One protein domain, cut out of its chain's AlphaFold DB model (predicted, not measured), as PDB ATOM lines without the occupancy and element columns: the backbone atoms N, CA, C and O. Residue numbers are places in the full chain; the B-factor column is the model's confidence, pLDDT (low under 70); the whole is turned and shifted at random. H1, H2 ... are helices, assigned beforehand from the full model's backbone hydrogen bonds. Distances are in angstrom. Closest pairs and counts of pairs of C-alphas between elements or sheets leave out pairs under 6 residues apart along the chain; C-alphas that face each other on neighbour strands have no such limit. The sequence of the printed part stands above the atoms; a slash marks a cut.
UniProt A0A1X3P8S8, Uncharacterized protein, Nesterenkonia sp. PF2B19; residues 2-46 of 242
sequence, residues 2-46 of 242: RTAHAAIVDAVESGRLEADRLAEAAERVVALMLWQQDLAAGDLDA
ATOM      1  N   ARG A   2      46.368  37.655 -12.832       75.31
ATOM      2  CA  ARG A   2      46.713  37.423 -14.259       75.31
ATOM      3  C   ARG A   2      46.225  36.077 -14.837       75.31
ATOM      4  O   ARG A   2      45.947  36.003 -16.025       75.31
ATOM      5  N   THR A   3      46.061  35.046 -14.004       91.81
ATOM      6  CA  THR A   3      45.643  33.697 -14.434       91.81
ATOM      7  C   THR A   3      44.203  33.635 -14.950       91.81
ATOM      8  O   THR A   3      43.942  32.936 -15.920       91.81
ATOM      9  N   ALA A   4      43.274  34.381 -14.340       94.38
ATOM     10  CA  ALA A   4      41.874  34.398 -14.776       94.38
ATOM     11  C   ALA A   4      41.715  35.130 -16.116       94.38
ATOM     12  O   ALA A   4      41.044  34.637 -17.014       94.38
ATOM     13  N   HIS A   5      42.408  36.261 -16.273       94.06
ATOM     14  CA  HIS A   5      42.438  37.012 -17.527       94.06
ATOM     15  C   HIS A   5      43.002  36.170 -18.679       94.06
ATOM     16  O   HIS A   5      42.381  36.074 -19.729       94.06
ATOM     17  N   ALA A   6      44.147  35.509 -18.465       96.56
ATOM     18  CA  ALA A   6      44.752  34.649 -19.481       96.56
ATOM     19  C   ALA A   6      43.820  33.502 -19.908       96.56
ATOM     20  O   ALA A   6      43.732  33.203 -21.091       96.56
ATOM     21  N   ALA A   7      43.085  32.900 -18.966       97.06
ATOM     22  CA  ALA A   7      42.128  31.841 -19.275       97.06
ATOM     23  C   ALA A   7      40.926  32.331 -20.105       97.06
ATOM     24  O   ALA A   7      40.429  31.581 -20.940       97.06
ATOM     25  N   ILE A   8      40.461  33.567 -19.888       95.25
ATOM     26  CA  ILE A   8      39.379  34.166 -20.685       95.25
ATOM     27  C   ILE A   8      39.873  34.464 -22.101       95.25
ATOM     28  O   ILE A   8      39.191  34.109 -23.056       95.25
ATOM     29  N   VAL A   9      41.065  35.052 -22.241       97.44
ATOM     30  CA  VAL A   9      41.669  35.325 -23.556       97.44
ATOM     31  C   VAL A   9      41.851  34.029 -24.347       97.44
ATOM     32  O   VAL A   9      41.363  33.935 -25.466       97.44
ATOM     33  N   ASP A  10      42.435  32.996 -23.734       97.56
ATOM     34  CA  ASP A  10      42.590  31.677 -24.361       97.56
ATOM     35  C   ASP A  10      41.238  31.053 -24.751       97.56
ATOM     36  O   ASP A  10      41.103  30.449 -25.815       97.56
ATOM     37  N   ALA A  11      40.198  31.215 -23.926       97.62
ATOM     38  CA  ALA A  11      38.860  30.731 -24.255       97.62
ATOM     39  C   ALA A  11      38.259  31.443 -25.481       97.62
ATOM     40  O   ALA A  11      37.606  30.780 -26.285       97.62
ATOM     41  N   VAL A  12      38.496  32.748 -25.644       98.19
ATOM     42  CA  VAL A  12      38.050  33.508 -26.825       98.19
ATOM     43  C   VAL A  12      38.850  33.105 -28.061       98.19
ATOM     44  O   VAL A  12      38.264  32.787 -29.091       98.19
ATOM     45  N   GLU A  13      40.179  33.037 -27.952       97.62
ATOM     46  CA  GLU A  13      41.067  32.658 -29.062       97.62
ATOM     47  C   GLU A  13      40.809  31.226 -29.552       97.62
ATOM     48  O   GLU A  13      40.835  30.960 -30.752       97.62
ATOM     49  N   SER A  14      40.507  30.303 -28.634       97.75
ATOM     50  CA  SER A  14      40.150  28.915 -28.967       97.75
ATOM     51  C   SER A  14      38.701  28.734 -29.435       97.75
ATOM     52  O   SER A  14      38.313  27.614 -29.768       97.75
ATOM     53  N   GLY A  15      37.884  29.793 -29.442       98.00
ATOM     54  CA  GLY A  15      36.465  29.735 -29.807       98.00
ATOM     55  C   GLY A  15      35.570  29.028 -28.782       98.00
ATOM     56  O   GLY A  15      34.404  28.761 -29.059       98.00
ATOM     57  N   ARG A  16      36.085  28.718 -27.583       97.81
ATOM     58  CA  ARG A  16      35.284  28.181 -26.467       97.81
ATOM     59  C   ARG A  16      34.369  29.239 -25.851       97.81
ATOM     60  O   ARG A  16      33.386  28.883 -25.203       97.81
ATOM     61  N   LEU A  17      34.704  30.514 -26.034       97.56
ATOM     62  CA  LEU A  17      33.870  31.668 -25.725       97.56
ATOM     63  C   LEU A  17      33.715  32.508 -26.994       97.56
ATOM     64  O   LEU A  17      34.699  33.015 -27.522       97.56
ATOM     65  N   GLU A  18      32.487  32.661 -27.479       97.69
ATOM     66  CA  GLU A  18      32.221  33.519 -28.632       97.69
ATOM     67  C   GLU A  18      32.536  34.982 -28.297       97.69
ATOM     68  O   GLU A  18      32.110  35.502 -27.260       97.69
ATOM     69  N   ALA A  19      33.272  35.652 -29.186       96.44
ATOM     70  CA  ALA A  19      33.664  37.047 -28.999       96.44
ATOM     71  C   ALA A  19      32.441  37.974 -28.885       96.44
ATOM     72  O   ALA A  19      32.417  38.842 -28.015       96.44
ATOM     73  N   ASP A  20      31.400  37.725 -29.683       97.44
ATOM     74  CA  ASP A  20      30.168  38.522 -29.678       97.44
ATOM     75  C   ASP A  20      29.422  38.417 -28.341       97.44
ATOM     76  O   ASP A  20      28.951  39.416 -27.801       97.44
ATOM     77  N   ARG A  21      29.393  37.222 -27.734       96.88
ATOM     78  CA  ARG A  21      28.822  37.022 -26.393       96.88
ATOM     79  C   ARG A  21      29.586  37.779 -25.316       96.88
ATOM     80  O   ARG A  21      28.974  38.309 -24.388       96.88
ATOM     81  N   LEU A  22      30.916  37.813 -25.413       97.44
ATOM     82  CA  LEU A  22      31.741  38.577 -24.480       97.44
ATOM     83  C   LEU A  22      31.527  40.087 -24.660       97.44
ATOM     84  O   LEU A  22      31.439  40.798 -23.661       97.44
ATOM     85  N   ALA A  23      31.403  40.560 -25.902       97.19
ATOM     86  CA  ALA A  23      31.116  41.958 -26.209       97.19
ATOM     87  C   ALA A  23      29.744  42.395 -25.664       97.19
ATOM     88  O   ALA A  23      29.672  43.388 -24.947       97.19
ATOM     89  N   GLU A  24      28.690  41.606 -25.894       96.81
ATOM     90  CA  GLU A  24      27.338  41.850 -25.359       96.81
ATOM     91  C   GLU A  24      27.341  41.921 -23.818       96.81
ATOM     92  O   GLU A  24      26.712  42.785 -23.204       96.81
ATOM     93  N   ALA A  25      28.072  41.015 -23.160       97.19
ATOM     94  CA  ALA A  25      28.200  41.027 -21.706       97.19
ATOM     95  C   ALA A  25      28.955  42.269 -21.204       97.19
ATOM     96  O   ALA A  25      28.546  42.870 -20.209       97.19
ATOM     97  N   ALA A  26      30.036  42.660 -21.885       97.06
ATOM     98  CA  ALA A  26      30.798  43.857 -21.550       97.06
ATOM     99  C   ALA A  26      29.949  45.126 -21.713       97.06
ATOM    100  O   ALA A  26      29.969  45.984 -20.832       97.06
ATOM    101  N   GLU A  27      29.151  45.212 -22.778       97.94
ATOM    102  CA  GLU A  27      28.231  46.323 -23.023       97.94
ATOM    103  C   GLU A  27      27.212  46.479 -21.889       97.94
ATOM    104  O   GLU A  27      27.057  47.573 -21.353       97.94
ATOM    105  N   ARG A  28      26.592  45.383 -21.430       97.69
ATOM    106  CA  ARG A  28      25.661  45.420 -20.287       97.69
ATOM    107  C   ARG A  28      26.316  45.906 -18.997       97.69
ATOM    108  O   ARG A  28      25.688  46.629 -18.227       97.69
ATOM    109  N   VAL A  29      27.564  45.508 -18.741       97.62
ATOM    110  CA  VAL A  29      28.304  45.963 -17.555       97.62
ATOM    111  C   VAL A  29      28.620  47.453 -17.658       97.62
ATOM    112  O   VAL A  29      28.423  48.172 -16.683       97.62
ATOM    113  N   VAL A  30      29.056  47.932 -18.825       97.25
ATOM    114  CA  VAL A  30      29.309  49.364 -19.051       97.25
ATOM    115  C   VAL A  30      28.019  50.170 -18.915       97.25
ATOM    116  O   VAL A  30      28.024  51.184 -18.225       97.25
ATOM    117  N   ALA A  31      26.909  49.696 -19.481       95.94
ATOM    118  CA  ALA A  31      25.602  50.329 -19.327       95.94
ATOM    119  C   ALA A  31      25.194  50.442 -17.849       95.94
ATOM    120  O   ALA A  31      24.766  51.506 -17.411       95.94
ATOM    121  N   LEU A  32      25.400  49.386 -17.052       95.31
ATOM    122  CA  LEU A  32      25.151  49.427 -15.608       95.31
ATOM    123  C   LEU A  32      26.077  50.419 -14.884       95.31
ATOM    124  O   LEU A  32      25.629  51.111 -13.976       95.31
ATOM    125  N   MET A  33      27.354  50.494 -15.267       96.00
ATOM    126  CA  MET A  33      28.306  51.435 -14.669       96.00
ATOM    127  C   MET A  33      27.954  52.890 -14.982       96.00
ATOM    128  O   MET A  33      28.058  53.723 -14.089       96.00
ATOM    129  N   LEU A  34      27.532  53.191 -16.214       94.06
ATOM    130  CA  LEU A  34      27.066  54.526 -16.595       94.06
ATOM    131  C   LEU A  34      25.794  54.892 -15.827       94.06
ATOM    132  O   LEU A  34      25.755  55.934 -15.191       94.06
ATOM    133  N   TRP A  35      24.825  53.978 -15.748       92.75
ATOM    134  CA  TRP A  35      23.619  54.188 -14.943       92.75
ATOM    135  C   TRP A  35      23.935  54.460 -13.461       92.75
ATOM    136  O   TRP A  35      23.349  55.351 -12.853       92.75
ATOM    137  N   GLN A  36      24.894  53.737 -12.870       91.00
ATOM    138  CA  GLN A  36      25.351  54.002 -11.500       91.00
ATOM    139  C   GLN A  36      26.045  55.362 -11.354       91.00
ATOM    140  O   GLN A  36      25.949  55.974 -10.292       91.00
ATOM    141  N   GLN A  37      26.763  55.821 -12.384       91.81
ATOM    142  CA  GLN A  37      27.402  57.138 -12.396       91.81
ATOM    143  C   GLN A  37      26.363  58.252 -12.471       91.81
ATOM    144  O   GLN A  37      26.438  59.174 -11.665       91.81
ATOM    145  N   ASP A  38      25.381  58.134 -13.362       89.38
ATOM    146  CA  ASP A  38      24.306  59.116 -13.509       89.38
ATOM    147  C   ASP A  38      23.458  59.191 -12.226       89.38
ATOM    148  O   ASP A  38      23.121  60.275 -11.751       89.38
ATOM    149  N   LEU A  39      23.202  58.039 -11.592       85.44
ATOM    150  CA  LEU A  39      22.554  57.978 -10.283       85.44
ATOM    151  C   LEU A  39      23.375  58.691  -9.197       85.44
ATOM    152  O   LEU A  39      22.829  59.437  -8.393       85.44
ATOM    153  N   ALA A  40      24.694  58.482  -9.166       81.00
ATOM    154  CA  ALA A  40      25.574  59.136  -8.196       81.00
ATOM    155  C   ALA A  40      25.754  60.641  -8.461       81.00
ATOM    156  O   ALA A  40      26.024  61.395  -7.528       81.00
ATOM    157  N   ALA A  41      25.621  61.073  -9.716       86.38
ATOM    158  CA  ALA A  41      25.625  62.479 -10.109       86.38
ATOM    159  C   ALA A  41      24.316  63.201  -9.744       86.38
ATOM    160  O   ALA A  41      24.291  64.429  -9.737       86.38
ATOM    161  N   GLY A  42      23.257  62.451  -9.409       83.88
ATOM    162  CA  GLY A  42      21.916  62.988  -9.175       83.88
ATOM    163  C   GLY A  42      21.170  63.345 -10.462       83.88
ATOM    164  O   GLY A  42      20.143  64.011 -10.399       83.88
ATOM    165  N   ASP A  43      21.672  62.910 -11.622       81.69
ATOM    166  CA  ASP A  43      21.026  63.128 -12.924       81.69
ATOM    167  C   ASP A  43      19.869  62.142 -13.160       81.69
ATOM    168  O   ASP A  43      19.005  62.369 -14.009       81.69
ATOM    169  N   LEU A  44      19.850  61.037 -12.406       79.38
ATOM    170  CA  LEU A  44      18.750  60.085 -12.361       79.38
ATOM    171  C   LEU A  44      18.152  60.057 -10.961       79.38
ATOM    172  O   LEU A  44      18.832  59.717  -9.992       79.38
ATOM    173  N   ASP A  45      16.851  60.297 -10.878       78.12
ATOM    174  CA  ASP A  45      16.086  59.954  -9.693       78.12
ATOM    175  C   ASP A  45      15.902  58.428  -9.669       78.12
ATOM    176  O   ASP A  45      15.258  57.848 -10.545       78.12
ATOM    177  N   ALA A  46      16.465  57.732  -8.678       71.06
ATOM    178  CA  ALA A  46      16.102  56.341  -8.408       71.06
ATOM    179  C   ALA A  46      15.761  56.158  -6.932       71.06
ATOM    180  O   ALA A  46      16.584  56.379  -6.047       71.06
TER     181      ALA A  46
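This is residues 2 to 46 of the 242 residues of an uncharacterized protein of Nesterenkonia sp. PF2B19 (UniProt A0A1X3P8S8). Two helices make an open V, the short arm H1 and the much longer arm H2, with a tight link at the corner and a short tail after H2. The arms are close only near that corner, and much of each stands free. The printed part has 45 residues, with two named helices in the order H1, H2 and no named strand; the class is all helix. It is extended, with a radius of gyration of the C-alphas of 15.1 A, and flat, spanning 44 by 22 by 10 A.

H1, residues 2 to 13, begins at C-alpha 2 (46.713, 37.423, -14.259) and is 16.5 A long. H2, residues 19 to 41, is 32.7 A long and ends at C-alpha 41 (25.625, 62.479, -10.109).

H1 and H2 are close but not clearly touching; their closest C-alphas, those of Val 12 and Ala 19, are 6.0 A apart. They run opposite ways at a steep tilt of 50 degrees. In both helices every O i to N i+4 pair is within hydrogen-bond range.

The C-alphas farthest apart, those of Ser 14 and Asp 45, are separated by 43.7 A. The printed part has no cut, and no printed residue is under 70 in pLDDT.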